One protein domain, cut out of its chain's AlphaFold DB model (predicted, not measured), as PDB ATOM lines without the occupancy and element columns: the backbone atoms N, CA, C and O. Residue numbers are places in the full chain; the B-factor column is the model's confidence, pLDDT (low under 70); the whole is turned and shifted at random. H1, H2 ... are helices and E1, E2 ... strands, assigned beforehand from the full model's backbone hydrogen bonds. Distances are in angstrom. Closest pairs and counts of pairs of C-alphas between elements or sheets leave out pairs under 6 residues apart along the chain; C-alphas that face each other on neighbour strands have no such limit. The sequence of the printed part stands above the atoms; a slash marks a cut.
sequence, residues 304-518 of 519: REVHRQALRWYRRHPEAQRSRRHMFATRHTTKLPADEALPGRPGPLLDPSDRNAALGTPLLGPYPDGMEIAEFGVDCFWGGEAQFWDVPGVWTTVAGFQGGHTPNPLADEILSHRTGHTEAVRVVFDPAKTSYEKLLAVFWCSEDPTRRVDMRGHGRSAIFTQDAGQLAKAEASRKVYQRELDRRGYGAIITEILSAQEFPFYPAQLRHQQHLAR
ATOM      1  N   ARG A 304     163.661 120.535 112.962       45.97
ATOM      2  CA  ARG A 304     162.434 120.430 112.144       45.97
ATOM      3  C   ARG A 304     162.426 119.251 111.165       45.97
ATOM      4  O   ARG A 304     161.363 118.732 110.824       45.97
ATOM      5  N   GLU A 305     163.586 118.865 110.657       47.06
ATOM      6  CA  GLU A 305     163.742 117.808 109.662       47.06
ATOM      7  C   GLU A 305     163.724 116.428 110.326       47.06
ATOM      8  O   GLU A 305     163.052 115.526 109.824       47.06
ATOM      9  N   VAL A 306     164.322 116.319 111.517       45.00
ATOM     10  CA  VAL A 306     164.237 115.148 112.405       45.00
ATOM     11  C   VAL A 306     162.791 114.866 112.804       45.00
ATOM     12  O   VAL A 306     162.291 113.763 112.583       45.00
ATOM     13  N   HIS A 307     162.069 115.888 113.274       49.03
ATOM     14  CA  HIS A 307     160.652 115.767 113.629       49.03
ATOM     15  C   HIS A 307     159.793 115.304 112.434       49.03
ATOM     16  O   HIS A 307     158.984 114.380 112.544       49.03
ATOM     17  N   ARG A 308     160.012 115.864 111.232       53.00
ATOM     18  CA  ARG A 308     159.309 115.421 110.012       53.00
ATOM     19  C   ARG A 308     159.640 113.985 109.611       53.00
ATOM     20  O   ARG A 308     158.760 113.294 109.093       53.00
ATOM     21  N   GLN A 309     160.885 113.545 109.775       50.62
ATOM     22  CA  GLN A 309     161.299 112.181 109.444       50.62
ATOM     23  C   GLN A 309     160.696 111.164 110.418       50.62
ATOM     24  O   GLN A 309     160.121 110.179 109.953       50.62
ATOM     25  N   ALA A 310     160.706 111.456 111.722       48.06
ATOM     26  CA  ALA A 310     160.053 110.642 112.747       48.06
ATOM     27  C   ALA A 310     158.546 110.482 112.469       48.06
ATOM     28  O   ALA A 310     158.038 109.363 112.370       48.06
ATOM     29  N   LEU A 311     157.841 111.587 112.185       51.81
ATOM     30  CA  LEU A 311     156.417 111.550 111.823       51.81
ATOM     31  C   LEU A 311     156.142 110.745 110.541       51.81
ATOM     32  O   LEU A 311     155.117 110.069 110.430       51.81
ATOM     33  N   ARG A 312     157.034 110.806 109.542       54.62
ATOM     34  CA  ARG A 312     156.907 110.020 108.299       54.62
ATOM     35  C   ARG A 312     157.157 108.534 108.530       54.62
ATOM     36  O   ARG A 312     156.468 107.720 107.921       54.62
ATOM     37  N   TRP A 313     158.123 108.189 109.377       51.34
ATOM     38  CA  TRP A 313     158.410 106.812 109.763       51.34
ATOM     39  C   TRP A 313     157.211 106.201 110.498       51.34
ATOM     40  O   TRP A 313     156.727 105.145 110.087       51.34
ATOM     41  N   TYR A 314     156.632 106.923 111.463       47.38
ATOM     42  CA  TYR A 314     155.446 106.490 112.210       47.38
ATOM     43  C   TYR A 314     154.228 106.259 111.299       47.38
ATOM     44  O   TYR A 314     153.471 105.303 111.456       47.38
ATOM     45  N   ARG A 315     154.061 107.090 110.258       51.56
ATOM     46  CA  ARG A 315     153.006 106.907 109.242       51.56
ATOM     47  C   ARG A 315     153.192 105.675 108.347       51.56
ATOM     48  O   ARG A 315     152.241 105.305 107.667       51.56
ATOM     49  N   ARG A 316     154.385 105.082 108.291       44.66
ATOM     50  CA  ARG A 316     154.719 103.978 107.375       44.66
ATOM     51  C   ARG A 316     154.854 102.617 108.055       44.66
ATOM     52  O   ARG A 316     154.939 101.629 107.333       44.66
ATOM     53  N   HIS A 317     154.863 102.549 109.388       46.69
ATOM     54  CA  HIS A 317     155.028 101.302 110.142       46.69
ATOM     55  C   HIS A 317     153.693 100.873 110.783       46.69
ATOM     56  O   HIS A 317     153.281 101.455 111.787       46.69
ATOM     57  N   PRO A 318     153.000  99.856 110.229       40.97
ATOM     58  CA  PRO A 318     151.661  99.448 110.662       40.97
ATOM     59  C   PRO A 318     151.588  98.934 112.103       40.97
ATOM     60  O   PRO A 318     150.519  98.958 112.698       40.97
ATOM     61  N   GLU A 319     152.703  98.479 112.676       43.34
ATOM     62  CA  GLU A 319     152.781  98.023 114.072       43.34
ATOM     63  C   GLU A 319     152.714  99.201 115.055       43.34
ATOM     64  O   GLU A 319     152.001  99.118 116.050       43.34
ATOM     65  N   ALA A 320     153.313 100.344 114.697       39.31
ATOM     66  CA  ALA A 320     153.129 101.622 115.392       39.31
ATOM     67  C   ALA A 320     151.741 102.247 115.113       39.31
ATOM     68  O   ALA A 320     151.214 103.019 115.908       39.31
ATOM     69  N   GLN A 321     151.100 101.890 113.989       38.69
ATOM     70  CA  GLN A 321     149.732 102.318 113.657       38.69
ATOM     71  C   GLN A 321     148.623 101.406 114.195       38.69
ATOM     72  O   GLN A 321     147.483 101.868 114.271       38.69
ATOM     73  N   ARG A 322     148.894 100.147 114.570       40.62
ATOM     74  CA  ARG A 322     147.902  99.279 115.234       40.62
ATOM     75  C   ARG A 322     147.404  99.926 116.525       40.62
ATOM     76  O   ARG A 322     146.213  99.816 116.806       40.62
ATOM     77  N   SER A 323     148.250 100.733 117.170       42.62
ATOM     78  CA  SER A 323     147.870 101.662 118.237       42.62
ATOM     79  C   SER A 323     146.723 102.594 117.858       42.62
ATOM     80  O   SER A 323     145.867 102.815 118.692       42.62
ATOM     81  N   ARG A 324     146.618 103.101 116.615       37.31
ATOM     82  CA  ARG A 324     145.537 104.022 116.188       37.31
ATOM     83  C   ARG A 324     144.213 103.337 115.878       37.31
ATOM     84  O   ARG A 324     143.180 103.980 116.008       37.31
ATOM     85  N   ARG A 325     144.192 102.073 115.443       35.28
ATOM     86  CA  ARG A 325     142.930 101.431 115.015       35.28
ATOM     87  C   ARG A 325     142.076 100.901 116.169       35.28
ATOM     88  O   ARG A 325     140.864 100.850 116.000       35.28
ATOM     89  N   HIS A 326     142.659 100.625 117.336       36.91
ATOM     90  CA  HIS A 326     141.884 100.415 118.570       36.91
ATOM     91  C   HIS A 326     141.524 101.722 119.305       36.91
ATOM     92  O   HIS A 326     140.782 101.686 120.277       36.91
ATOM     93  N   MET A 327     141.976 102.880 118.804       36.00
ATOM     94  CA  MET A 327     141.960 104.173 119.507       36.00
ATOM     95  C   MET A 327     140.747 105.071 119.214       36.00
ATOM     96  O   MET A 327     140.595 106.123 119.825       36.00
ATOM     97  N   PHE A 328     139.897 104.722 118.245       35.69
ATOM     98  CA  PHE A 328     138.818 105.613 117.785       35.69
ATOM     99  C   PHE A 328     137.427 105.285 118.344       35.69
ATOM    100  O   PHE A 328     136.455 105.891 117.904       35.69
ATOM    101  N   ALA A 329     137.312 104.371 119.313       34.56
ATOM    102  CA  ALA A 329     136.011 104.020 119.889       34.56
ATOM    103  C   ALA A 329     135.582 104.919 121.066       34.56
ATOM    104  O   ALA A 329     134.385 105.075 121.287       34.56
ATOM    105  N   THR A 330     136.507 105.581 121.771       39.72
ATOM    106  CA  THR A 330     136.158 106.463 122.899       39.72
ATOM    107  C   THR A 330     137.117 107.649 123.009       39.72
ATOM    108  O   THR A 330     138.296 107.503 123.306       39.72
ATOM    109  N   ARG A 331     136.606 108.868 122.790       41.69
ATOM    110  CA  ARG A 331     137.301 110.101 123.192       41.69
ATOM    111  C   ARG A 331     137.053 110.313 124.681       41.69
ATOM    112  O   ARG A 331     136.043 110.913 125.044       41.69
ATOM    113  N   HIS A 332     137.939 109.816 125.537       50.62
ATOM    114  CA  HIS A 332     137.862 110.140 126.955       50.62
ATOM    115  C   HIS A 332     138.355 111.578 127.171       50.62
ATOM    116  O   HIS A 332     139.492 111.940 126.878       50.62
ATOM    117  N   THR A 333     137.462 112.441 127.653       51.19
ATOM    118  CA  THR A 333     137.775 113.838 127.995       51.19
ATOM    119  C   THR A 333     138.247 113.996 129.441       51.19
ATOM    120  O   THR A 333     138.641 115.089 129.839       51.19
ATOM    121  N   THR A 334     138.224 112.917 130.228       59.53
ATOM    122  CA  THR A 334     138.549 112.891 131.657       59.53
ATOM    123  C   THR A 334     139.838 112.112 131.922       59.53
ATOM    124  O   THR A 334     140.114 111.109 131.257       59.53
ATOM    125  N   LYS A 335     140.627 112.569 132.907       69.94
ATOM    126  CA  LYS A 335     141.824 111.857 133.387       69.94
ATOM    127  C   LYS A 335     141.449 110.455 133.890       69.94
ATOM    128  O   LYS A 335     140.313 110.227 134.309       69.94
ATOM    129  N   LEU A 336     142.390 109.516 133.801       78.50
ATOM    130  CA  LEU A 336     142.218 108.154 134.305       78.50
ATOM    131  C   LEU A 336     142.238 108.171 135.847       78.50
ATOM    132  O   LEU A 336     143.224 108.658 136.396       78.50
ATOM    133  N   PRO A 337     141.205 107.664 136.541       81.56
ATOM    134  CA  PRO A 337     141.240 107.470 137.989       81.56
ATOM    135  C   PRO A 337     142.368 106.518 138.415       81.56
ATOM    136  O   PRO A 337     142.701 105.577 137.693       81.56
ATOM    137  N   ALA A 338     142.962 106.751 139.588       81.25
ATOM    138  CA  ALA A 338     144.109 105.971 140.061       81.25
ATOM    139  C   ALA A 338     143.777 104.487 140.315       81.25
ATOM    140  O   ALA A 338     144.631 103.627 140.122       81.25
ATOM    141  N   ASP A 339     142.540 104.179 140.704       84.94
ATOM    142  CA  ASP A 339     142.024 102.826 140.948       84.94
ATOM    143  C   ASP A 339     141.765 102.024 139.659       84.94
ATOM    144  O   ASP A 339     141.767 100.793 139.684       84.94
ATOM    145  N   GLU A 340     141.610 102.695 138.513       85.38
ATOM    146  CA  GLU A 340     141.485 102.052 137.196       85.38
ATOM    147  C   GLU A 340     142.847 101.744 136.539       85.38
ATOM    148  O   GLU A 340     142.907 101.033 135.519       85.38
ATOM    149  N   ALA A 341     143.934 102.292 137.095       87.88
ATOM    150  CA  ALA A 341     145.265 102.220 136.514       87.88
ATOM    151  C   ALA A 341     145.895 100.824 136.635       87.88
ATOM    152  O   ALA A 341     145.648 100.062 137.569       87.88
ATOM    153  N   LEU A 342     146.743 100.473 135.668       90.44
ATOM    154  CA  LEU A 342     147.514  99.233 135.723       90.44
ATOM    155  C   LEU A 342     148.499  99.259 136.908       90.44
ATOM    156  O   LEU A 342     149.042 100.322 137.220       90.44
ATOM    157  N   PRO A 343     148.788  98.099 137.529       88.62
ATOM    158  CA  PRO A 343     149.614  98.024 138.737       88.62
ATOM    159  C   PRO A 343     151.095  98.355 138.502       88.62
ATOM    160  O   PRO A 343     151.786  98.763 139.431       88.62
ATOM    161  N   GLY A 344     151.596  98.206 137.272       90.50
ATOM    162  CA  GLY A 344     152.969  98.570 136.926       90.50
ATOM    163  C   GLY A 344     154.030  97.632 137.507       90.50
ATOM    164  O   GLY A 344     153.795  96.435 137.677       90.50
ATOM    165  N   ARG A 345     155.235  98.165 137.747       92.25
ATOM    166  CA  ARG A 345     156.434  97.416 138.175       92.25
ATOM    167  C   ARG A 345     157.219  98.126 139.279       92.25
ATOM    168  O   ARG A 345     157.193  99.355 139.352       92.25
ATOM    169  N   PRO A 346     158.011  97.374 140.069       87.44
ATOM    170  CA  PRO A 346     158.799  97.937 141.166       87.44
ATOM    171  C   PRO A 346     160.016  98.763 140.717       87.44
ATOM    172  O   PRO A 346     160.498  99.576 141.497       87.44
ATOM    173  N   GLY A 347     160.523  98.592 139.488       87.75
ATOM    174  CA  GLY A 347     161.717  99.308 139.024       87.75
ATOM    175  C   GLY A 347     161.841  99.432 137.501       87.75
ATOM    176  O   GLY A 347     161.088  98.778 136.767       87.75
ATOM    177  N   PRO A 348     162.773 100.277 137.021       89.00
ATOM    178  CA  PRO A 348     163.009 100.493 135.598       89.00
ATOM    179  C   PRO A 348     163.691  99.284 134.943       89.00
ATOM    180  O   PRO A 348     164.352  98.485 135.598       89.00
ATOM    181  N   LEU A 349     163.566  99.182 133.616       86.62
ATOM    182  CA  LEU A 349     164.213  98.140 132.798       86.62
ATOM    183  C   LEU A 349     165.531  98.604 132.150       86.62
ATOM    184  O   LEU A 349     165.972  98.007 131.169       86.62
ATOM    185  N   LEU A 350     166.107  99.700 132.641       87.94
ATOM    186  CA  LEU A 350     167.403 100.213 132.198       87.94
ATOM    187  C   LEU A 350     168.491  99.783 133.179       87.94
ATOM    188  O   LEU A 350     168.266  99.789 134.391       87.94
ATOM    189  N   ASP A 351     169.663  99.449 132.648       88.69
ATOM    190  CA  ASP A 351     170.848  99.163 133.446       88.69
ATOM    191  C   ASP A 351     171.595 100.475 133.760       88.69
ATOM    192  O   ASP A 351     171.694 101.345 132.888       88.69
ATOM    193  N   PRO A 352     172.157 100.659 134.969       87.19
ATOM    194  CA  PRO A 352     172.972 101.835 135.287       87.19
ATOM    195  C   PRO A 352     174.161 102.070 134.338       87.19
ATOM    196  O   PRO A 352     174.637 103.198 134.216       87.19
ATOM    197  N   SER A 353     174.651 101.026 133.662       86.75
ATOM    198  CA  SER A 353     175.718 101.109 132.659       86.75
ATOM    199  C   SER A 353     175.248 101.567 131.274       86.75
ATOM    200  O   SER A 353     176.087 101.889 130.425       86.75
ATOM    201  N   ASP A 354     173.933 101.649 131.034       89.56
ATOM    202  CA  ASP A 354     173.387 102.078 129.752       89.56
ATOM    203  C   ASP A 354     173.741 103.541 129.448       89.56
ATOM    204  O   ASP A 354     173.615 104.453 130.275       89.56
ATOM    205  N   ARG A 355     174.158 103.781 128.200       91.50
ATOM    206  CA  ARG A 355     174.584 105.099 127.723       91.50
ATOM    207  C   ARG A 355     173.664 105.669 126.659       91.50
ATOM    208  O   ARG A 355     173.149 104.956 125.793       91.50
ATOM    209  N   ASN A 356     173.533 106.990 126.702       93.00
ATOM    210  CA  ASN A 356     172.858 107.780 125.697       93.00
ATOM    211  C   ASN A 356     173.593 107.628 124.362       93.00
ATOM    212  O   ASN A 356     174.766 107.979 124.248       93.00
ATOM    213  N   ALA A 357     172.918 107.100 123.341       87.19
ATOM    214  CA  ALA A 357     173.583 106.772 122.076       87.19
ATOM    215  C   ALA A 357     174.013 108.015 121.271       87.19
ATOM    216  O   ALA A 357     174.919 107.924 120.446       87.19
ATOM    217  N   ALA A 358     173.366 109.164 121.500       86.25
ATOM    218  CA  ALA A 358     173.649 110.415 120.802       86.25
ATOM    219  C   ALA A 358     174.730 111.253 121.506       86.25
ATOM    220  O   ALA A 358     175.554 111.879 120.842       86.25
ATOM    221  N   LEU A 359     174.722 111.267 122.843       88.25
ATOM    222  CA  LEU A 359     175.575 112.122 123.678       88.25
ATOM    223  C   LEU A 359     176.727 111.356 124.349       88.25
ATOM    224  O   LEU A 359     177.680 111.961 124.830       88.25
ATOM    225  N   GLY A 360     176.665 110.023 124.371       89.31
ATOM    226  CA  GLY A 360     177.690 109.149 124.944       89.31
ATOM    227  C   GLY A 360     177.750 109.151 126.475       89.31
ATOM    228  O   GLY A 360     178.632 108.503 127.035       89.31
ATOM    229  N   THR A 361     176.848 109.852 127.157       93.50
ATOM    230  CA  THR A 361     176.779 110.009 128.619       93.50
ATOM    231  C   THR A 361     175.887 108.937 129.265       93.50
ATOM    232  O   THR A 361     175.097 108.309 128.560       93.50
ATOM    233  N   PRO A 362     175.999 108.662 130.579       93.56
ATOM    234  CA  PRO A 362     175.071 107.762 131.275       93.56
ATOM    235  C   PRO A 362     173.604 108.200 131.120       93.56
ATOM    236  O   PRO A 362     173.307 109.398 131.125       93.56
ATOM    237  N   LEU A 363     172.690 107.236 130.955       91.62
ATOM    238  CA  LEU A 363     171.247 107.514 130.905       91.62
ATOM    239  C   LEU A 363     170.678 107.799 132.290       91.62
ATOM    240  O   LEU A 363     169.919 108.747 132.464       91.62
ATOM    241  N   LEU A 364     171.022 106.953 133.256       90.75
ATOM    242  CA  LEU A 364     170.538 107.058 134.624       90.75
ATOM    243  C   LEU A 364     171.527 107.842 135.486       90.75
ATOM    244  O   LEU A 364     172.725 107.888 135.203       90.75
ATOM    245  N   GLY A 365     170.997 108.466 136.538       84.56
ATOM    246  CA  GLY A 365     171.812 109.126 137.550       84.56
ATOM    247  C   GLY A 365     172.614 108.133 138.414       84.56
ATOM    248  O   GLY A 365     172.426 106.921 138.297       84.56
ATOM    249  N   PRO A 366     173.475 108.636 139.317       90.69
ATOM    250  CA  PRO A 366     173.640 110.050 139.656       90.69
ATOM    251  C   PRO A 366     174.257 110.858 138.507       90.69
ATOM    252  O   PRO A 366     175.175 110.407 137.825       90.69
ATOM    253  N   TYR A 367     173.704 112.046 138.268       93.19
ATOM    254  CA  TYR A 367     174.257 112.991 137.298       93.19
ATOM    255  C   TYR A 367     175.374 113.814 137.953       93.19
ATOM    256  O   TYR A 367     175.412 113.886 139.182       93.19
ATOM    257  N   PRO A 368     176.279 114.428 137.168       93.69
ATOM    258  CA  PRO A 368     177.289 115.331 137.715       93.69
ATOM    259  C   PRO A 368     176.680 116.438 138.589       93.69
ATOM    260  O   PRO A 368     175.568 116.900 138.319       93.69
ATOM    261  N   ASP A 369     177.432 116.888 139.593       93.50
ATOM    262  CA  ASP A 369     177.001 117.960 140.490       93.50
ATOM    263  C   ASP A 369     176.687 119.253 139.723       93.50
ATOM    264  O   ASP A 369     177.363 119.611 138.756       93.50
ATOM    265  N   GLY A 370     175.651 119.962 140.174       92.81
ATOM    266  CA  GLY A 370     175.202 121.222 139.574       92.81
ATOM    267  C   GLY A 370     174.324 121.077 138.327       92.81
ATOM    268  O   GLY A 370     173.920 122.092 137.769       92.81
ATOM    269  N   MET A 371     174.008 119.855 137.888       95.88
ATOM    270  CA  MET A 371     173.066 119.623 136.788       95.88
ATOM    271  C   MET A 371     171.610 119.809 137.234       95.88
ATOM    272  O   MET A 371     171.219 119.383 138.320       95.88
ATOM    273  N   GLU A 372     170.789 120.367 136.349       97.56
ATOM    274  CA  GLU A 372     169.342 120.503 136.519       97.56
ATOM    275  C   GLU A 372     168.571 119.550 135.593       97.56
ATOM    276  O   GLU A 372     169.086 119.070 134.577       97.56
ATOM    277  N   ILE A 373     167.312 119.271 135.944       97.94
ATOM    278  CA  ILE A 373     166.414 118.384 135.195       97.94
ATOM    279  C   ILE A 373     165.240 119.188 134.635       97.94
ATOM    280  O   ILE A 373     164.583 119.927 135.360       97.94
ATOM    281  N   ALA A 374     164.939 119.000 133.353       97.69
ATOM    282  CA  ALA A 374     163.733 119.487 132.695       97.69
ATOM    283  C   ALA A 374     162.967 118.314 132.075       97.69
ATOM    284  O   ALA A 374     163.569 117.461 131.425       97.69
ATOM    285  N   GLU A 375     161.649 118.262 132.254       97.88
ATOM    286  CA  GLU A 375     160.824 117.141 131.799       97.88
ATOM    287  C   GLU A 375     159.641 117.626 130.958       97.88
ATOM    288  O   GLU A 375     158.872 118.501 131.366       97.88
ATOM    289  N   PHE A 376     159.497 117.047 129.766       95.81
ATOM    290  CA  PHE A 376     158.518 117.471 128.769       95.81
ATOM    291  C   PHE A 376     157.715 116.277 128.256       95.81
ATOM    292  O   PHE A 376     158.288 115.340 127.705       95.81
ATOM    293  N   GLY A 377     156.392 116.321 128.405       92.50
ATOM    294  CA  GLY A 377     155.452 115.422 127.740       92.50
ATOM    295  C   GLY A 377     155.254 115.819 126.276       92.50
ATOM    296  O   GLY A 377     154.988 116.988 125.993       92.50
ATOM    297  N   VAL A 378     155.391 114.864 125.358       86.62
ATOM    298  CA  VAL A 378     155.461 115.079 123.900       86.62
ATOM    299  C   VAL A 378     154.620 114.044 123.138       86.62
ATOM    300  O   VAL A 378     154.352 112.966 123.665       86.62
ATOM    301  N   ASP A 379     154.214 114.344 121.895       77.69
ATOM    302  CA  ASP A 379     153.457 113.438 121.004       77.69
ATOM    303  C   ASP A 379     154.273 112.168 120.707       77.69
ATOM    304  O   ASP A 379     153.739 111.062 120.666       77.69
ATOM    305  N   CYS A 380     155.590 112.327 120.525       83.50
ATOM    306  CA  CYS A 380     156.519 111.213 120.353       83.50
ATOM    307  C   CYS A 380     157.884 111.498 120.989       83.50
ATOM    308  O   CYS A 380     158.635 112.357 120.513       83.50
ATOM    309  N   PHE A 381     158.269 110.713 121.995       87.25
ATOM    310  CA  PHE A 381     159.538 110.896 122.709       87.25
ATOM    311  C   PHE A 381     160.797 110.698 121.850       87.25
ATOM    312  O   PHE A 381     161.822 111.292 122.161       87.25
ATOM    313  N   TRP A 382     160.734 109.961 120.733       82.12
ATOM    314  CA  TRP A 382     161.876 109.728 119.842       82.12
ATOM    315  C   TRP A 382     162.223 110.988 119.058       82.12
ATOM    316  O   TRP A 382     163.391 111.313 118.867       82.12
ATOM    317  N   GLY A 383     161.192 111.696 118.586       79.75
ATOM    318  CA  GLY A 383     161.359 112.996 117.950       79.75
ATOM    319  C   GLY A 383     161.671 114.083 118.974       79.75
ATOM    320  O   GLY A 383     162.533 114.919 118.711       79.75
ATOM    321  N   GLY A 384     160.998 114.040 120.129       84.06
ATOM    322  CA  GLY A 384     161.162 115.008 121.210       84.06
ATOM    323  C   GLY A 384     162.575 115.021 121.788       84.06
ATOM    324  O   GLY A 384     163.188 116.078 121.881       84.06
ATOM    325  N   GLU A 385     163.147 113.857 122.116       88.38
ATOM    326  CA  GLU A 385     164.489 113.803 122.712       88.38
ATOM    327  C   GLU A 385     165.566 114.334 121.759       88.38
ATOM    328  O   GLU A 385     166.480 115.045 122.182       88.38
ATOM    329  N   ALA A 386     165.417 114.062 120.459       86.31
ATOM    330  CA  ALA A 386     166.400 114.424 119.450       86.31
ATOM    331  C   ALA A 386     166.553 115.939 119.267       86.31
ATOM    332  O   ALA A 386     167.604 116.414 118.840       86.31
ATOM    333  N   GLN A 387     165.524 116.712 119.615       85.62
ATOM    334  CA  GLN A 387     165.543 118.172 119.514       85.62
ATOM    335  C   GLN A 387     166.457 118.822 120.556       85.62
ATOM    336  O   GLN A 387     166.907 119.950 120.352       85.62
ATOM    337  N   PHE A 388     166.761 118.118 121.649       92.00
ATOM    338  CA  PHE A 388     167.583 118.639 122.738       92.00
ATOM    339  C   PHE A 388     169.071 118.296 122.602       92.00
ATOM    340  O   PHE A 388     169.892 118.952 123.236       92.00
ATOM    341  N   TRP A 389     169.457 117.336 121.751       91.00
ATOM    342  CA  TRP A 389     170.860 116.900 121.598       91.00
ATOM    343  C   TRP A 389     171.813 117.981 121.075       91.00
ATOM    344  O   TRP A 389     173.034 117.826 121.167       91.00
ATOM    345  N   ASP A 390     171.263 119.049 120.500       84.19
ATOM    346  CA  ASP A 390     172.025 120.151 119.904       84.19
ATOM    347  C   ASP A 390     172.050 121.397 120.771       84.19
ATOM    348  O   ASP A 390     172.737 122.362 120.436       84.19
ATOM    349  N   VAL A 391     171.324 121.386 121.888       87.62
ATOM    350  CA  VAL A 391     171.322 122.500 122.826       87.62
ATOM    351  C   VAL A 391     172.624 122.438 123.633       87.62
ATOM    352  O   VAL A 391     172.828 121.479 124.385       87.62
ATOM    353  N   PRO A 392     173.525 123.432 123.508       88.44
ATOM    354  CA  PRO A 392     174.771 123.439 124.266       88.44
ATOM    355  C   PRO A 392     174.487 123.365 125.763       88.44
ATOM    356  O   PRO A 392     173.674 124.129 126.263       88.44
ATOM    357  N   GLY A 393     175.152 122.466 126.484       91.44
ATOM    358  CA  GLY A 393     174.914 122.276 127.918       91.44
ATOM    359  C   GLY A 393     173.934 121.161 128.268       91.44
ATOM    360  O   GLY A 393     173.869 120.797 129.435       91.44
ATOM    361  N   VAL A 394     173.229 120.562 127.304       96.69
ATOM    362  CA  VAL A 394     172.499 119.310 127.561       96.69
ATOM    363  C   VAL A 394     173.502 118.171 127.755       96.69
ATOM    364  O   VAL A 394     174.328 117.898 126.885       96.69
ATOM    365  N   TRP A 395     173.433 117.522 128.915       95.88
ATOM    366  CA  TRP A 395     174.315 116.427 129.319       95.88
ATOM    367  C   TRP A 395     173.789 115.067 128.861       95.88
ATOM    368  O   TRP A 395     174.529 114.279 128.276       95.88
ATOM    369  N   THR A 396     172.512 114.780 129.116       97.19
ATOM    370  CA  THR A 396     171.849 113.549 128.671       97.19
ATOM    371  C   THR A 396     170.367 113.804 128.420       97.19
ATOM    372  O   THR A 396     169.775 114.731 128.979       97.19
ATOM    373  N   THR A 397     169.762 112.974 127.577       97.25
ATOM    374  CA  THR A 397     168.307 112.887 127.414       97.25
ATOM    375  C   THR A 397     167.849 111.465 127.704       97.25
ATOM    376  O   THR A 397     168.557 110.510 127.382       97.25
ATOM    377  N   VAL A 398     166.656 111.312 128.272       97.19
ATOM    378  CA  VAL A 398     166.059 110.004 128.558       97.19
ATOM    379  C   VAL A 398     164.616 110.008 128.072       97.19
ATOM    380  O   VAL A 398     163.822 110.853 128.487       97.19
ATOM    381  N   ALA A 399     164.273 109.060 127.204       96.19
ATOM    382  CA  ALA A 399     162.894 108.804 126.808       96.19
ATOM    383  C   ALA A 399     162.166 108.056 127.937       96.19
ATOM    384  O   ALA A 399     162.723 107.143 128.552       96.19
ATOM    385  N   GLY A 400     160.923 108.421 128.227       95.19
ATOM    386  CA  GLY A 400     160.165 107.832 129.325       95.19
ATOM    387  C   GLY A 400     158.686 108.171 129.309       95.19
ATOM    388  O   GLY A 400     158.125 108.543 128.281       95.19
ATOM    389  N   PHE A 401     158.057 107.999 130.464       94.75
ATOM    390  CA  PHE A 401     156.621 108.123 130.658       94.75
ATOM    391  C   PHE A 401     156.327 108.913 131.933       94.75
ATOM    392  O   PHE A 401     156.954 108.679 132.966       94.75
ATOM    393  N   GLN A 402     155.364 109.837 131.884       94.81
ATOM    394  CA  GLN A 402     155.048 110.725 133.013       94.81
ATOM    395  C   GLN A 402     153.585 111.200 132.973       94.81
ATOM    396  O   GLN A 402     152.918 111.070 131.949       94.81
ATOM    397  N   GLY A 403     153.056 111.692 134.094       91.06
ATOM    398  CA  GLY A 403     151.704 112.268 134.167       91.06
ATOM    399  C   GLY A 403     150.555 111.284 134.406       91.06
ATOM    400  O   GLY A 403     149.404 111.688 134.245       91.06
ATOM    401  N   GLY A 404     150.859 110.025 134.740       90.69
ATOM    402  CA  GLY A 404     149.896 108.969 135.069       90.69
ATOM    403  C   GLY A 404     150.149 108.338 136.440       90.69
ATOM    404  O   GLY A 404     150.912 108.874 137.241       90.69
ATOM    405  N   HIS A 405     149.500 107.199 136.694       90.12
ATOM    406  CA  HIS A 405     149.479 106.538 138.007       90.12
ATOM    407  C   HIS A 405     150.248 105.208 138.055       90.12
ATOM    408  O   HIS A 405     150.582 104.735 139.137       90.12
ATOM    409  N   THR A 406     150.527 104.592 136.905       91.38
ATOM    410  CA  THR A 406     151.169 103.272 136.837       91.38
ATOM    411  C   THR A 406     152.687 103.385 137.007       91.38
ATOM    412  O   THR A 406     153.343 103.936 136.124       91.38
ATOM    413  N   PRO A 407     153.294 102.813 138.062       93.50
ATOM    414  CA  PRO A 407     154.740 102.871 138.244       93.50
ATOM    415  C   PRO A 407     155.489 102.025 137.208       93.50
ATOM    416  O   PRO A 407     155.099 100.894 136.917       93.50
ATOM    417  N   ASN A 408     156.595 102.550 136.670       92.56
ATOM    418  CA  ASN A 408     157.464 101.875 135.690       92.56
ATOM    419  C   ASN A 408     156.692 101.150 134.554       92.56
ATOM    420  O   ASN A 408     156.848  99.930 134.374       92.56
ATOM    421  N   PRO A 409     155.836 101.865 133.795       93.12
ATOM    422  CA  PRO A 409     155.017 101.260 132.753       93.12
ATOM    423  C   PRO A 409     155.864 100.867 131.535       93.12
ATOM    424  O   PRO A 409     156.912 101.455 131.260       93.12
ATOM    425  N   LEU A 410     155.392  99.890 130.759       87.69
ATOM    426  CA  LEU A 410     155.955  99.579 129.444       87.69
ATOM    427  C   LEU A 410     155.239 100.344 128.345       87.69
ATOM    428  O   LEU A 410     154.038 100.582 128.426       87.69
ATOM    429  N   ALA A 411     155.954 100.592 127.248       83.44
ATOM    430  CA  ALA A 411     155.369 101.132 126.026       83.44
ATOM    431  C   ALA A 411     154.052 100.438 125.602       83.44
ATOM    432  O   ALA A 411     153.107 101.123 125.244       83.44
ATOM    433  N   ASP A 412     153.935  99.111 125.679       78.81
ATOM    434  CA  ASP A 412     152.700  98.376 125.358       78.81
ATOM    435  C   ASP A 412     151.557  98.617 126.356       78.81
ATOM    436  O   ASP A 412     150.392  98.641 125.963       78.81
ATOM    437  N   GLU A 413     151.869  98.879 127.623       81.94
ATOM    438  CA  GLU A 413     150.877  99.256 128.635       81.94
ATOM    439  C   GLU A 413     150.390 100.690 128.426       81.94
ATOM    440  O   GLU A 413     149.201 100.961 128.576       81.94
ATOM    441  N   ILE A 414     151.268 101.602 128.005       83.38
ATOM    442  CA  ILE A 414     150.891 102.970 127.623       83.38
ATOM    443  C   ILE A 414     149.853 102.960 126.495       83.38
ATOM    444  O   ILE A 414     148.875 103.708 126.528       83.38
ATOM    445  N   LEU A 415     150.012 102.057 125.524       76.50
ATOM    446  CA  LEU A 415     149.072 101.898 124.412       76.50
ATOM    447  C   LEU A 415     147.686 101.401 124.844       76.50
ATOM    448  O   LEU A 415     146.746 101.499 124.059       76.50
ATOM    449  N   SER A 416     147.536 100.881 126.064       76.31
ATOM    450  CA  SER A 416     146.235 100.456 126.591       76.31
ATOM    451  C   SER A 416     145.358 101.614 127.080       76.31
ATOM    452  O   SER A 416     144.184 101.387 127.351       76.31
ATOM    453  N   HIS A 417     145.905 102.832 127.219       78.50
ATOM    454  CA  HIS A 417     145.239 103.992 127.840       78.50
ATOM    455  C   HIS A 417     144.864 103.784 129.326       78.50
ATOM    456  O   HIS A 417     144.138 104.583 129.917       78.50
ATOM    457  N   ARG A 418     145.378 102.720 129.962       83.25
ATOM    458  CA  ARG A 418     145.111 102.368 131.367       83.25
ATOM    459  C   ARG A 418     146.262 102.698 132.313       83.25
ATOM    460  O   ARG A 418     146.303 102.200 133.428       83.25
ATOM    461  N   THR A 419     147.211 103.518 131.879       87.88
ATOM    462  CA  THR A 419     148.314 103.986 132.733       87.88
ATOM    463  C   THR A 419     148.178 105.457 133.114       87.88
ATOM    464  O   THR A 419     148.747 105.900 134.110       87.88
ATOM    465  N   GLY A 420     147.443 106.230 132.306       86.56
ATOM    466  CA  GLY A 420     147.334 107.684 132.414       86.56
ATOM    467  C   GLY A 420     148.597 108.435 131.984       86.56
ATOM    468  O   GLY A 420     148.598 109.659 131.976       86.56
ATOM    469  N   HIS A 421     149.676 107.743 131.621       90.56
ATOM    470  CA  HIS A 421     150.943 108.380 131.274       90.56
ATOM    471  C   HIS A 421     150.954 108.894 129.831       90.56
ATOM    472  O   HIS A 421     150.414 108.263 128.924       90.56
ATOM    473  N   THR A 422     151.635 110.019 129.621       90.69
ATOM    474  CA  THR A 422     152.087 110.460 128.299       90.69
ATOM    475  C   THR A 422     153.537 110.044 128.061       90.69
ATOM    476  O   THR A 422     154.275 109.776 129.015       90.69
ATOM    477  N   GLU A 423     153.949 110.001 126.795       92.06
ATOM    478  CA  GLU A 423     155.366 109.929 126.446       92.06
ATOM    479  C   GLU A 423     156.055 111.220 126.889       92.06
ATOM    480  O   GLU A 423     155.535 112.316 126.687       92.06
ATOM    481  N   ALA A 424     157.214 111.084 127.520       94.50
ATOM    482  CA  ALA A 424     157.956 112.188 128.096       94.50
ATOM    483  C   ALA A 424     159.451 112.075 127.794       94.50
ATOM    484  O   ALA A 424     159.997 110.989 127.589       94.50
ATOM    485  N   VAL A 425     160.121 113.219 127.801       96.44
ATOM    486  CA  VAL A 425     161.567 113.343 127.658       96.44
ATOM    487  C   VAL A 425     162.099 114.051 128.888       96.44
ATOM    488  O   VAL A 425     161.715 115.187 129.168       96.44
ATOM    489  N   ARG A 426     163.021 113.396 129.589       97.81
ATOM    490  CA  ARG A 426     163.860 114.021 130.606       97.81
ATOM    491  C   ARG A 426     165.115 114.569 129.941       97.81
ATOM    492  O   ARG A 426     165.813 113.839 129.241       97.81
ATOM    493  N   VAL A 427     165.417 115.833 130.189       97.94
ATOM    494  CA  VAL A 427     166.612 116.540 129.728       97.94
ATOM    495  C   VAL A 427     167.412 116.943 130.956       97.94
ATOM    496  O   VAL A 427     166.934 117.709 131.788       97.94
ATOM    497  N   VAL A 428     168.629 116.422 131.073       97.94
ATOM    498  CA  VAL A 428     169.575 116.814 132.124       97.94
ATOM    499  C   VAL A 428     170.527 117.832 131.526       97.94
ATOM    500  O   VAL A 428     171.117 117.564 130.476       97.94
ATOM    501  N   PHE A 429     170.670 118.993 132.153       97.75
ATOM    502  CA  PHE A 429     171.417 120.103 131.577       97.75
ATOM    503  C   PHE A 429     172.237 120.876 132.609       97.75
ATOM    504  O   PHE A 429     171.906 120.930 133.787       97.75
ATOM    505  N   ASP A 430     173.311 121.486 132.123       97.19
ATOM    506  CA  ASP A 430     174.204 122.369 132.865       97.19
ATOM    507  C   ASP A 430     173.636 123.804 132.830       97.19
ATOM    508  O   ASP A 430     173.661 124.433 131.755       97.19
ATOM    509  N   PRO A 431     173.127 124.342 133.960       95.75
ATOM    510  CA  PRO A 431     172.525 125.673 134.017       95.75
ATOM    511  C   PRO A 431     173.521 126.801 133.699       95.75
ATOM    512  O   PRO A 431     173.106 127.899 133.322       95.75
ATOM    513  N   ALA A 432     174.835 126.547 133.773       94.81
ATOM    514  CA  ALA A 432     175.853 127.517 133.374       94.81
ATOM    515  C   ALA A 432     176.007 127.631 131.844       94.81
ATOM    516  O   ALA A 432     176.574 128.607 131.349       94.81
ATOM    517  N   LYS A 433     175.506 126.654 131.073       92.19
ATOM    518  CA  LYS A 433     175.628 126.606 129.600       92.19
ATOM    519  C   LYS A 433     174.300 126.813 128.876       92.19
ATOM    520  O   LYS A 433     174.264 127.463 127.827       92.19
ATOM    521  N   THR A 434     173.202 126.305 129.428       95.94
ATOM    522  CA  THR A 434     171.845 126.550 128.922       95.94
ATOM    523  C   THR A 434     170.877 126.809 130.057       95.94
ATOM    524  O   THR A 434     171.095 126.373 131.174       95.94
ATOM    525  N   SER A 435     169.792 127.517 129.762       93.62
ATOM    526  CA  SER A 435     168.758 127.821 130.742       93.62
ATOM    527  C   SER A 435     167.494 127.010 130.476       93.62
ATOM    528  O   SER A 435     167.222 126.600 129.341       93.62
ATOM    529  N   TYR A 436     166.682 126.830 131.516       96.19
ATOM    530  CA  TYR A 436     165.374 126.188 131.411       96.19
ATOM    531  C   TYR A 436     164.464 126.879 130.376       96.19
ATOM    532  O   TYR A 436     163.764 126.220 129.615       96.19
ATOM    533  N   GLU A 437     164.531 128.207 130.254       93.62
ATOM    534  CA  GLU A 437     163.779 128.999 129.273       93.62
ATOM    535  C   GLU A 437     164.182 128.681 127.827       93.62
ATOM    536  O   GLU A 437     163.325 128.658 126.942       93.62
ATOM    537  N   LYS A 438     165.467 128.390 127.571       90.81
ATOM    538  CA  LYS A 438     165.914 127.925 126.249       90.81
ATOM    539  C   LYS A 438     165.336 126.549 125.930       90.81
ATOM    540  O   LYS A 438     164.901 126.329 124.803       90.81
ATOM    541  N   LEU A 439     165.287 125.647 126.912       95.12
ATOM    542  CA  LEU A 439     164.677 124.326 126.741       95.12
ATOM    543  C   LEU A 439     163.163 124.431 126.505       95.12
ATOM    544  O   LEU A 439     162.648 123.788 125.593       95.12
ATOM    545  N   LEU A 440     162.471 125.315 127.229       93.50
ATOM    546  CA  LEU A 440     161.065 125.646 126.979       93.50
ATOM    547  C   LEU A 440     160.857 126.175 125.555       93.50
ATOM    548  O   LEU A 440     159.933 125.748 124.871       93.50
ATOM    549  N   ALA A 441     161.724 127.068 125.068       87.81
ATOM    550  CA  ALA A 441     161.636 127.573 123.698       87.81
ATOM    551  C   ALA A 441     161.795 126.454 122.652       87.81
ATOM    552  O   ALA A 441     161.056 126.435 121.665       87.81
ATOM    553  N   VAL A 442     162.715 125.507 122.878       88.06
ATOM    554  CA  VAL A 442     162.858 124.314 122.028       88.06
ATOM    555  C   VAL A 442     161.576 123.490 122.055       88.06
ATOM    556  O   VAL A 442     161.054 123.182 120.986       88.06
ATOM    557  N   PHE A 443     161.025 123.208 123.236       90.94
ATOM    558  CA  PHE A 443     159.769 122.473 123.402       90.94
ATOM    559  C   PHE A 443     158.597 123.129 122.651       90.94
ATOM    560  O   PHE A 443     157.949 122.481 121.828       90.94
ATOM    561  N   TRP A 444     158.370 124.434 122.834       84.12
ATOM    562  CA  TRP A 444     157.278 125.153 122.167       84.12
ATOM    563  C   TRP A 444     157.393 125.141 120.637       84.12
ATOM    564  O   TRP A 444     156.385 125.078 119.936       84.12
ATOM    565  N   CYS A 445     158.619 125.181 120.103       79.50
ATOM    566  CA  CYS A 445     158.869 125.153 118.658       79.50
ATOM    567  C   CYS A 445     158.735 123.758 118.031       79.50
ATOM    568  O   CYS A 445     158.808 123.626 116.803       79.50
ATOM    569  N   SER A 446     158.628 122.733 118.865       71.19
ATOM    570  CA  SER A 446     158.827 121.345 118.474       71.19
ATOM    571  C   SER A 446     157.543 120.555 118.306       71.19
ATOM    572  O   SER A 446     157.534 119.563 117.577       71.19
ATOM    573  N   GLU A 447     156.470 121.007 118.942       69.75
ATOM    574  CA  GLU A 447     155.156 120.374 118.938       69.75
ATOM    575  C   GLU A 447     154.072 121.426 118.647       69.75
ATOM    576  O   GLU A 447     154.335 122.628 118.695       69.75
ATOM    577  N   ASP A 448     152.850 120.994 118.325       73.00
ATOM    578  CA  ASP A 448     151.689 121.890 118.239       73.00
ATOM    579  C   ASP A 448     150.976 121.925 119.603       73.00
ATOM    580  O   ASP A 448     150.238 120.987 119.924       73.00
ATOM    581  N   PRO A 449     151.150 122.988 120.411       75.56
ATOM    582  CA  PRO A 449     150.605 123.043 121.766       75.56
ATOM    583  C   PRO A 449     149.092 123.311 121.807       75.56
ATOM    584  O   PRO A 449     148.517 123.414 122.891       75.56
ATOM    585  N   THR A 450     148.434 123.450 120.651       73.31
ATOM    586  CA  THR A 450     146.992 123.733 120.531       73.31
ATOM    587  C   THR A 450     146.168 122.484 120.200       73.31
ATOM    588  O   THR A 450     144.933 122.490 120.269       73.31
ATOM    589  N   ARG A 451     146.834 121.379 119.841       68.94
ATOM    590  CA  ARG A 451     146.191 120.166 119.335       68.94
ATOM    591  C   ARG A 451     145.591 119.320 120.455       68.94
ATOM    592  O   ARG A 451     146.313 118.729 121.248       68.94
ATOM    593  N   ARG A 452     144.266 119.143 120.433       61.78
ATOM    594  CA  ARG A 452     143.544 118.241 121.352       61.78
ATOM    595  C   ARG A 452     143.899 116.771 121.125       61.78
ATOM    596  O   ARG A 452     143.838 116.278 119.996       61.78
ATOM    597  N   VAL A 453     144.181 116.074 122.221       64.12
ATOM    598  CA  VAL A 453     144.438 114.630 122.285       64.12
ATOM    599  C   VAL A 453     143.589 113.989 123.389       64.12
ATOM    600  O   VAL A 453     142.974 114.693 124.188       64.12
ATOM    601  N   ASP A 454     143.495 112.660 123.389       59.94
ATOM    602  CA  ASP A 454     142.813 111.891 124.437       59.94
ATOM    603  C   ASP A 454     143.545 112.049 125.783       59.94
ATOM    604  O   ASP A 454     144.750 111.806 125.863       59.94
ATOM    605  N   MET A 455     142.822 112.431 126.843       57.53
ATOM    606  CA  MET A 455     143.404 112.665 128.175       57.53
ATOM    607  C   MET A 455     143.860 111.370 128.859       57.53
ATOM    608  O   MET A 455     144.679 111.422 129.777       57.53
ATOM    609  N   ARG A 456     143.357 110.210 128.413       59.41
ATOM    610  CA  ARG A 456     143.811 108.886 128.865       59.41
ATOM    611  C   ARG A 456     144.929 108.306 127.989       59.41
ATOM    612  O   ARG A 456     145.453 107.242 128.308       59.41
ATOM    613  N   GLY A 457     145.283 108.977 126.891       60.12
ATOM    614  CA  GLY A 457     146.196 108.463 125.874       60.12
ATOM    615  C   GLY A 457     147.626 108.972 125.933       60.12
ATOM    616  O   GLY A 457     147.984 109.865 126.700       60.12
ATOM    617  N   HIS A 458     148.442 108.373 125.068       65.44
ATOM    618  CA  HIS A 458     149.802 108.807 124.784       65.44
ATOM    619  C   HIS A 458     149.806 110.033 123.870       65.44
ATOM    620  O   HIS A 458     148.895 110.226 123.064       65.44
ATOM    621  N   GLY A 459     150.844 110.853 124.007       68.44
ATOM    622  CA  GLY A 459     151.065 112.025 123.166       68.44
ATOM    623  C   GLY A 459     150.429 113.322 123.673       68.44
ATOM    624  O   GLY A 459     150.144 114.236 122.898       68.44
ATOM    625  N   ARG A 460     150.176 113.411 124.984       83.44
ATOM    626  CA  ARG A 460     149.771 114.652 125.654       83.44
ATOM    627  C   ARG A 460     150.970 115.571 125.824       83.44
ATOM    628  O   ARG A 460     151.982 115.179 126.405       83.44
ATOM    629  N   SER A 461     150.801 116.808 125.365       88.00
ATOM    630  CA  SER A 461     151.749 117.890 125.600       88.00
ATOM    631  C   SER A 461     151.688 118.306 127.070       88.00
ATOM    632  O   SER A 461     150.634 118.732 127.553       88.00
ATOM    633  N   ALA A 462     152.805 118.186 127.780       92.62
ATOM    634  CA  ALA A 462     152.903 118.571 129.184       92.62
ATOM    635  C   ALA A 462     154.296 119.114 129.525       92.62
ATOM    636  O   ALA A 462     155.281 118.777 128.878       92.62
ATOM    637  N   ILE A 463     154.387 119.935 130.564       96.56
ATOM    638  CA  ILE A 463     155.639 120.385 131.171       96.56
ATOM    639  C   ILE A 463     155.606 119.939 132.631       96.56
ATOM    640  O   ILE A 463     154.706 120.337 133.372       96.56
ATOM    641  N   PHE A 464     156.573 119.120 133.038       97.31
ATOM    642  CA  PHE A 464     156.693 118.634 134.410       97.31
ATOM    643  C   PHE A 464     157.795 119.416 135.122       97.31
ATOM    644  O   PHE A 464     158.974 119.352 134.772       97.31
ATOM    645  N   THR A 465     157.378 120.223 136.088       97.25
ATOM    646  CA  THR A 465     158.223 121.209 136.769       97.25
ATOM    647  C   THR A 465     158.817 120.601 138.037       97.25
ATOM    648  O   THR A 465     158.104 119.957 138.807       97.25
ATOM    649  N   GLN A 466     160.129 120.765 138.233       96.31
ATOM    650  CA  GLN A 466     160.841 120.215 139.398       96.31
ATOM    651  C   GLN A 466     160.619 121.048 140.669       96.31
ATOM    652  O   GLN A 466     160.598 120.510 141.777       96.31
ATOM    653  N   ASP A 467     160.438 122.360 140.503       95.19
ATOM    654  CA  ASP A 467     160.306 123.334 141.583       95.19
ATOM    655  C   ASP A 467     159.439 124.541 141.171       95.19
ATOM    656  O   ASP A 467     159.007 124.687 140.021       95.19
ATOM    657  N   ALA A 468     159.189 125.436 142.133       94.56
ATOM    658  CA  ALA A 468     158.402 126.651 141.929       94.56
ATOM    659  C   ALA A 468     159.039 127.636 140.928       94.56
ATOM    660  O   ALA A 468     158.324 128.394 140.268       94.56
ATOM    661  N   GLY A 469     160.367 127.624 140.785       95.06
ATOM    662  CA  GLY A 469     161.085 128.444 139.813       95.06
ATOM    663  C   GLY A 469     160.823 127.981 138.383       95.06
ATOM    664  O   GLY A 469     160.492 128.797 137.518       95.06
ATOM    665  N   GLN A 470     160.897 126.672 138.127       97.44
ATOM    666  CA  GLN A 470     160.513 126.087 136.843       97.44
ATOM    667  C   GLN A 470     159.033 126.313 136.534       97.44
ATOM    668  O   GLN A 470     158.711 126.663 135.400       97.44
ATOM    669  N   LEU A 471     158.142 126.200 137.526       96.25
ATOM    670  CA  LEU A 471     156.718 126.505 137.356       96.25
ATOM    671  C   LEU A 471     156.491 127.940 136.868       96.25
ATOM    672  O   LEU A 471     155.872 128.144 135.822       96.25
ATOM    673  N   ALA A 472     157.066 128.930 137.556       94.12
ATOM    674  CA  ALA A 472     156.939 130.333 137.169       94.12
ATOM    675  C   ALA A 472     157.482 130.598 135.749       94.12
ATOM    676  O   ALA A 472     156.858 131.308 134.954       94.12
ATOM    677  N   LYS A 473     158.621 129.989 135.394       94.44
ATOM    678  CA  LYS A 473     159.229 130.097 134.055       94.44
ATOM    679  C   LYS A 473     158.380 129.430 132.973       94.44
ATOM    680  O   LYS A 473     158.206 130.003 131.895       94.44
ATOM    681  N   ALA A 474     157.819 128.254 133.249       94.50
ATOM    682  CA  ALA A 474     156.938 127.538 132.332       94.50
ATOM    683  C   ALA A 474     155.670 128.357 132.046       94.50
ATOM    684  O   ALA A 474     155.343 128.589 130.879       94.50
ATOM    685  N   GLU A 475     155.018 128.896 133.079       94.75
ATOM    686  CA  GLU A 475     153.840 129.760 132.934       94.75
ATOM    687  C   GLU A 475     154.144 131.057 132.174       94.75
ATOM    688  O   GLU A 475     153.383 131.454 131.284       94.75
ATOM    689  N   ALA A 476     155.265 131.713 132.485       89.69
ATOM    690  CA  ALA A 476     155.705 132.905 131.769       89.69
ATOM    691  C   ALA A 476     155.960 132.600 130.283       89.69
ATOM    692  O   ALA A 476     155.478 133.328 129.410       89.69
ATOM    693  N   SER A 477     156.648 131.493 129.982       90.56
ATOM    694  CA  SER A 477     156.916 131.068 128.603       90.56
ATOM    695  C   SER A 477     155.631 130.738 127.836       90.56
ATOM    696  O   SER A 477     155.488 131.165 126.690       90.56
ATOM    697  N   ARG A 478     154.645 130.095 128.484       92.00
ATOM    698  CA  ARG A 478     153.322 129.815 127.908       92.00
ATOM    699  C   ARG A 478     152.603 131.104 127.523       92.00
ATOM    700  O   ARG A 478     152.087 131.198 126.415       92.00
ATOM    701  N   LYS A 479     152.600 132.120 128.397       88.25
ATOM    702  CA  LYS A 479     151.996 133.438 128.108       88.25
ATOM    703  C   LYS A 479     152.686 134.139 126.934       88.25
ATOM    704  O   LYS A 479     152.024 134.775 126.114       88.25
ATOM    705  N   VAL A 480     154.013 134.046 126.839       85.25
ATOM    706  CA  VAL A 480     154.776 134.598 125.708       85.25
ATOM    707  C   VAL A 480     154.407 133.886 124.408       85.25
ATOM    708  O   VAL A 480     154.094 134.562 123.430       85.25
ATOM    709  N   TYR A 481     154.390 132.552 124.407       81.69
ATOM    710  CA  TYR A 481     154.093 131.767 123.212       81.69
ATOM    711  C   TYR A 481     152.629 131.905 122.769       81.69
ATOM    712  O   TYR A 481     152.372 132.074 121.580       81.69
ATOM    713  N   GLN A 482     151.677 131.950 123.711       83.12
ATOM    714  CA  GLN A 482     150.256 132.178 123.417       83.12
ATOM    715  C   GLN A 482     150.039 133.489 122.658       83.12
ATOM    716  O   GLN A 482     149.356 133.487 121.641       83.12
ATOM    717  N   ARG A 483     150.681 134.588 123.078       80.50
ATOM    718  CA  ARG A 483     150.566 135.879 122.376       80.50
ATOM    719  C   ARG A 483     151.007 135.796 120.913       80.50
ATOM    720  O   ARG A 483     150.448 136.489 120.068       80.50
ATOM    721  N   GLU A 484     152.009 134.975 120.606       78.62
ATOM    722  CA  GLU A 484     152.471 134.779 119.229       78.62
ATOM    723  C   GLU A 484     151.536 133.863 118.425       78.62
ATOM    724  O   GLU A 484     151.331 134.093 117.233       78.62
ATOM    725  N   LEU A 485     150.924 132.867 119.074       74.31
ATOM    726  CA  LEU A 485     149.879 132.035 118.474       74.31
ATOM    727  C   LEU A 485     148.623 132.852 118.145       74.31
ATOM    728  O   LEU A 485     148.124 132.755 117.023       74.31
ATOM    729  N   ASP A 486     148.182 133.714 119.065       74.19
ATOM    730  CA  ASP A 486     147.016 134.589 118.894       74.19
ATOM    731  C   ASP A 486     147.197 135.525 117.691       74.19
ATOM    732  O   ASP A 486     146.321 135.622 116.832       74.19
ATOM    733  N   ARG A 487     148.377 136.153 117.560       71.94
ATOM    734  CA  ARG A 487     148.719 137.022 116.413       71.94
ATOM    735  C   ARG A 487     148.621 136.320 115.063       71.94
ATOM    736  O   ARG A 487     148.421 136.978 114.047       71.94
ATOM    737  N   ARG A 488     148.809 135.002 115.043       74.06
ATOM    738  CA  ARG A 488     148.790 134.174 113.833       74.06
ATOM    739  C   ARG A 488     147.473 133.415 113.653       74.06
ATOM    740  O   ARG A 488     147.364 132.633 112.713       74.06
ATOM    741  N   GLY A 489     146.487 133.643 114.525       73.94
ATOM    742  CA  GLY A 489     145.167 133.019 114.456       73.94
ATOM    743  C   GLY A 489     145.135 131.540 114.859       73.94
ATOM    744  O   GLY A 489     144.234 130.819 114.433       73.94
ATOM    745  N   TYR A 490     146.107 131.066 115.645       73.88
ATOM    746  CA  TYR A 490     146.085 129.710 116.205       73.88
ATOM    747  C   TYR A 490     145.232 129.637 117.484       73.88
ATOM    748  O   TYR A 490     144.910 130.652 118.097       73.88
ATOM    749  N   GLY A 491     144.844 128.419 117.879       77.19
ATOM    750  CA  GLY A 491     144.029 128.178 119.074       77.19
ATOM    751  C   GLY A 491     144.771 128.385 120.403       77.19
ATOM    752  O   GLY A 491     145.973 128.642 120.450       77.19
ATOM    753  N   ALA A 492     144.042 128.225 121.511       83.31
ATOM    754  CA  ALA A 492     144.619 128.282 122.852       83.31
ATOM    755  C   ALA A 492     145.547 127.084 123.127       83.31
ATOM    756  O   ALA A 492     145.231 125.946 122.772       83.31
ATOM    757  N   ILE A 493     146.664 127.337 123.809       83.44
ATOM    758  CA  ILE A 493     147.584 126.316 124.309       83.44
ATOM    759  C   ILE A 493     146.855 125.453 125.333       83.44
ATOM    760  O   ILE A 493     146.380 125.960 126.356       83.44
ATOM    761  N   ILE A 494     146.843 124.145 125.093       84.62
ATOM    762  CA  ILE A 494     146.264 123.144 125.991       84.62
ATOM    763  C   ILE A 494     147.317 122.345 126.769       84.62
ATOM    764  O   ILE A 494     146.943 121.498 127.574       84.62
ATOM    765  N   THR A 495     148.608 122.602 126.532       89.00
ATOM    766  CA  THR A 495     149.722 121.981 127.261       89.00
ATOM    767  C   THR A 495     149.522 122.098 128.772       89.00
ATOM    768  O   THR A 495     149.345 123.203 129.298       89.00
ATOM    769  N   GLU A 496     149.567 120.962 129.468       91.31
ATOM    770  CA  GLU A 496     149.473 120.908 130.929       91.31
ATOM    771  C   GLU A 496     150.806 121.332 131.562       91.31
ATOM    772  O   GLU A 496     151.870 120.981 131.062       91.31
ATOM    773  N   ILE A 497     150.768 122.074 132.668       94.19
ATOM    774  CA  ILE A 497     151.954 122.352 133.488       94.19
ATOM    775  C   ILE A 497     151.695 121.695 134.840       94.19
ATOM    776  O   ILE A 497     150.743 122.060 135.524       94.19
ATOM    777  N   LEU A 498     152.479 120.669 135.163       94.62
ATOM    778  CA  LEU A 498     152.256 119.769 136.296       94.62
ATOM    779  C   LEU A 498     153.518 119.680 137.163       94.62
ATOM    780  O   LEU A 498     154.619 120.023 136.723       94.62
ATOM    781  N   SER A 499     153.368 119.209 138.400       94.31
ATOM    782  CA  SER A 499     154.498 118.942 139.294       94.31
ATOM    783  C   SER A 499     155.128 117.585 138.977       94.31
ATOM    784  O   SER A 499     154.430 116.571 138.924       94.31
ATOM    785  N   ALA A 500     156.451 117.544 138.815       94.19
ATOM    786  CA  ALA A 500     157.191 116.288 138.678       94.19
ATOM    787  C   ALA A 500     157.222 115.470 139.985       94.19
ATOM    788  O   ALA A 500     157.448 114.263 139.949       94.19
ATOM    789  N   GLN A 501     156.966 116.110 141.135       91.38
ATOM    790  CA  GLN A 501     156.863 115.428 142.431       91.38
ATOM    791  C   GLN A 501     155.555 114.636 142.543       91.38
ATOM    792  O   GLN A 501     155.546 113.529 143.072       91.38
ATOM    793  N   GLU A 502     154.458 115.193 142.022       91.62
ATOM    794  CA  GLU A 502     153.158 114.514 141.965       91.62
ATOM    795  C   GLU A 502     153.153 113.419 140.889       91.62
ATOM    796  O   GLU A 502     152.615 112.333 141.091       91.62
ATOM    797  N   PHE A 503     153.799 113.693 139.753       93.38
ATOM    798  CA  PHE A 503     153.878 112.780 138.621       93.38
ATOM    799  C   PHE A 503     155.335 112.420 138.324       93.38
ATOM    800  O   PHE A 503     155.944 113.064 137.468       93.38
ATOM    801  N   PRO A 504     155.908 111.397 138.979       94.19
ATOM    802  CA  PRO A 504     157.296 111.007 138.761       94.19
ATOM    803  C   PRO A 504     157.537 110.487 137.337       94.19
ATOM    804  O   PRO A 504     156.673 109.865 136.712       94.19
ATOM    805  N   PHE A 505     158.742 110.739 136.829       95.88
ATOM    806  CA  PHE A 505     159.197 110.258 135.527       95.88
ATOM    807  C   PHE A 505     159.677 108.805 135.600       95.88
ATOM    808  O   PHE A 505     160.522 108.457 136.431       95.88
ATOM    809  N   TYR A 506     159.219 107.985 134.656       96.06
ATOM    810  CA  TYR A 506     159.615 106.586 134.519       96.06
ATOM    811  C   TYR A 506     160.358 106.353 133.196       96.06
ATOM    812  O   TYR A 506     159.762 106.534 132.132       96.06
ATOM    813  N   PRO A 507     161.639 105.938 133.210       95.81
ATOM    814  CA  PRO A 507     162.389 105.675 131.983       95.81
ATOM    815  C   PRO A 507     161.780 104.546 131.140       95.81
ATOM    816  O   PRO A 507     161.419 103.488 131.657       95.81
ATOM    817  N   ALA A 508     161.726 104.744 129.823       93.81
ATOM    818  CA  ALA A 508     161.309 103.718 128.874       93.81
ATOM    819  C   ALA A 508     162.419 102.677 128.654       93.81
ATOM    820  O   ALA A 508     163.596 102.923 128.930       93.81
ATOM    821  N   GLN A 509     162.061 101.515 128.099       91.56
ATOM    822  CA  GLN A 509     163.015 100.426 127.869       91.56
ATOM    823  C   GLN A 509     164.141 100.839 126.910       91.56
ATOM    824  O   GLN A 509     163.929 101.651 126.009       91.56
ATOM    825  N   LEU A 510     165.310 100.195 127.018       89.44
ATOM    826  CA  LEU A 510     166.520 100.537 126.254       89.44
ATOM    827  C   LEU A 510     166.303 100.640 124.735       89.44
ATOM    828  O   LEU A 510     166.936 101.459 124.074       89.44
ATOM    829  N   ARG A 511     165.395  99.838 124.165       85.94
ATOM    830  CA  ARG A 511     165.049  99.875 122.729       85.94
ATOM    831  C   ARG A 511     164.408 101.194 122.270       85.94
ATOM    832  O   ARG A 511     164.408 101.478 121.076       85.94
ATOM    833  N   HIS A 512     163.840 101.965 123.197       89.25
ATOM    834  CA  HIS A 512     163.217 103.260 122.929       89.25
ATOM    835  C   HIS A 512     164.183 104.432 123.136       89.25
ATOM    836  O   HIS A 512     163.880 105.528 122.682       89.25
ATOM    837  N   GLN A 513     165.334 104.206 123.771       93.56
ATOM    838  CA  GLN A 513     166.327 105.243 124.046       93.56
ATOM    839  C   GLN A 513     167.132 105.580 122.786       93.56
ATOM    840  O   GLN A 513     167.711 104.686 122.160       93.56
ATOM    841  N   GLN A 514     167.179 106.867 122.428       92.31
ATOM    842  CA  GLN A 514     167.933 107.422 121.296       92.31
ATOM    843  C   GLN A 514     167.682 106.666 119.997       92.31
ATOM    844  O   GLN A 514     168.601 106.374 119.226       92.31
ATOM    845  N   HIS A 515     166.408 106.352 119.751       84.00
ATOM    846  CA  HIS A 515     165.985 105.538 118.616       84.00
ATOM    847  C   HIS A 515     166.497 106.109 117.286       84.00
ATOM    848  O   HIS A 515     167.059 105.371 116.483       84.00
ATOM    849  N   LEU A 516     166.390 107.430 117.100       80.00
ATOM    850  CA  LEU A 516     166.835 108.131 115.885       80.00
ATOM    851  C   LEU A 516     168.359 108.267 115.751       80.00
ATOM    852  O   LEU A 516     168.847 108.603 114.679       80.00
ATOM    853  N   ALA A 517     169.124 108.060 116.823       74.81
ATOM    854  CA  ALA A 517     170.585 108.012 116.730       74.81
ATOM    855  C   ALA A 517     171.079 106.604 116.362       74.81
ATOM    856  O   ALA A 517     172.152 106.451 115.778       74.81
ATOM    857  N   ARG A 518     170.307 105.570 116.717       77.19
ATOM    858  CA  ARG A 518     170.646 104.156 116.501       77.19
ATOM    859  C   ARG A 518     170.200 103.618 115.139       77.19
ATOM    860  O   ARG A 518     170.771 102.633 114.670       77.19
TER     861      ARG A 518
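What this domain is: This is residues 304 to 518 of the 519 residues of the protein "Peptide-methionine (S)-S-oxide reductase" of Stackebrandtia nassauensis (strain DSM 44728 / CIP 108903 / NRRL B-16338 / NBRC 102104 / LLR-40K-21) (UniProt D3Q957). Look first for a strongly twisted wall of five strands with H3, H5 and H6 over one face, a two-layer arrangement of helices on one face of a sheet; H1 packs on H3 on the side away from the strands. Long stretches with no named element run round this body, the longest of them residues 326 to 371, and H2 lies far out beside it. The printed part has 215 residues, with seven named helices and five named strands in the order H1 H2 E1 H3 E2 H4 E3 H5 E4 H6 E5 H7. The sheet runs E2, E3, E1, E4, E5 and is mixed; the class is mixed, helices and strands, with under half of the residues in named elements. The whole is compact, with a radius of gyration of the C-alphas of 16.5 A and spans of 48 by 47 by 35 A.

Where its parts are: Begin with the sheet. E2, residues 394 to 402, is 20.2 A long and bends by 64 degrees at residue 399; E3, residues 422 to 429, is 21.8 A long. Find C-alpha 372 at (169.342, 120.503, 136.519), where E1, residues 372 to 377, begins its 17.2 A. E4 is residues 462 to 465 and E5 residues 496 to 499. Among the helices, H3 is residues 381 to 386, H5 residues 436 to 446 with 15.3 A, and H6, the longest, residues 468 to 487 with 29.2 A. H1, residues 304 to 314, begins at C-alpha 304 at (162.434, 120.430, 112.144) and is 15.6 A long. H2 is residues 318 to 325, H4 residues 411 to 414, and H7, residues 515 to 518, ends at C-alpha 518 at (170.646, 104.156, 116.501).

How they stand to each other: Start at edge strand E2, which is antiparallel to E3; N 398 and O 426 are 2.8 A apart, within hydrogen-bond range. E3 and E1 are antiparallel, with N 374 and O 427 at 2.8 A. E1 and E4 are antiparallel, with N 377 and O 462 at 2.7 A. E4 and edge strand E5 are parallel, with N 463 and O 496 at 2.8 A. E4, H6, E5 is a strand-helix-strand unit, two parallel neighbour strands with a helix between, and its crossover is right-handed. E1, H3, E2 and E3, H5, E4 are split units, each with another strand between its two, both right-handed. H3 is over E3 at a height over the sheet of 7.9 A, on the same face as H5, whose height is 8.6 A. H6 has a height of 9.2 A and runs along E4, at 7 degrees on the local plane. H5 and H6 touch, closest at the C-alphas of Glu 437 and Lys 473, 6.7 A, at a tilt of 38 degrees, only just steep. H1 and H3 touch at the C-alphas of His 307 and Gly 383, 5.2 A, at a shallow tilt of 29 degrees, opposite ways. H7 touches H3, with the C-alphas of His 515 and Trp 382 closest at 6.0 A. H4 only grazes the sheet, and H2 touches no helix. In H1 and H5 every O i to N i+4 pair is within hydrogen-bond range; H2 has 2 of 4, H3 1 of 2 and H6 15 of 16, while H4 and H7 are too short for such a pair.

The domain as a whole: The C-alphas farthest apart are those of Ala 329 and Ala 432, 48.2 A. The printed part has no cut. The links H2 to E1, H5 to E4 and E5 to H7 are long; on the last, residues 506 to 507 pair antiparallel with residues 400 to 401 of E2. The mean pLDDT of the printed part is 81.4, and the model's confidence is under 70 at residues 304 to 335, 447 and 451 to 459.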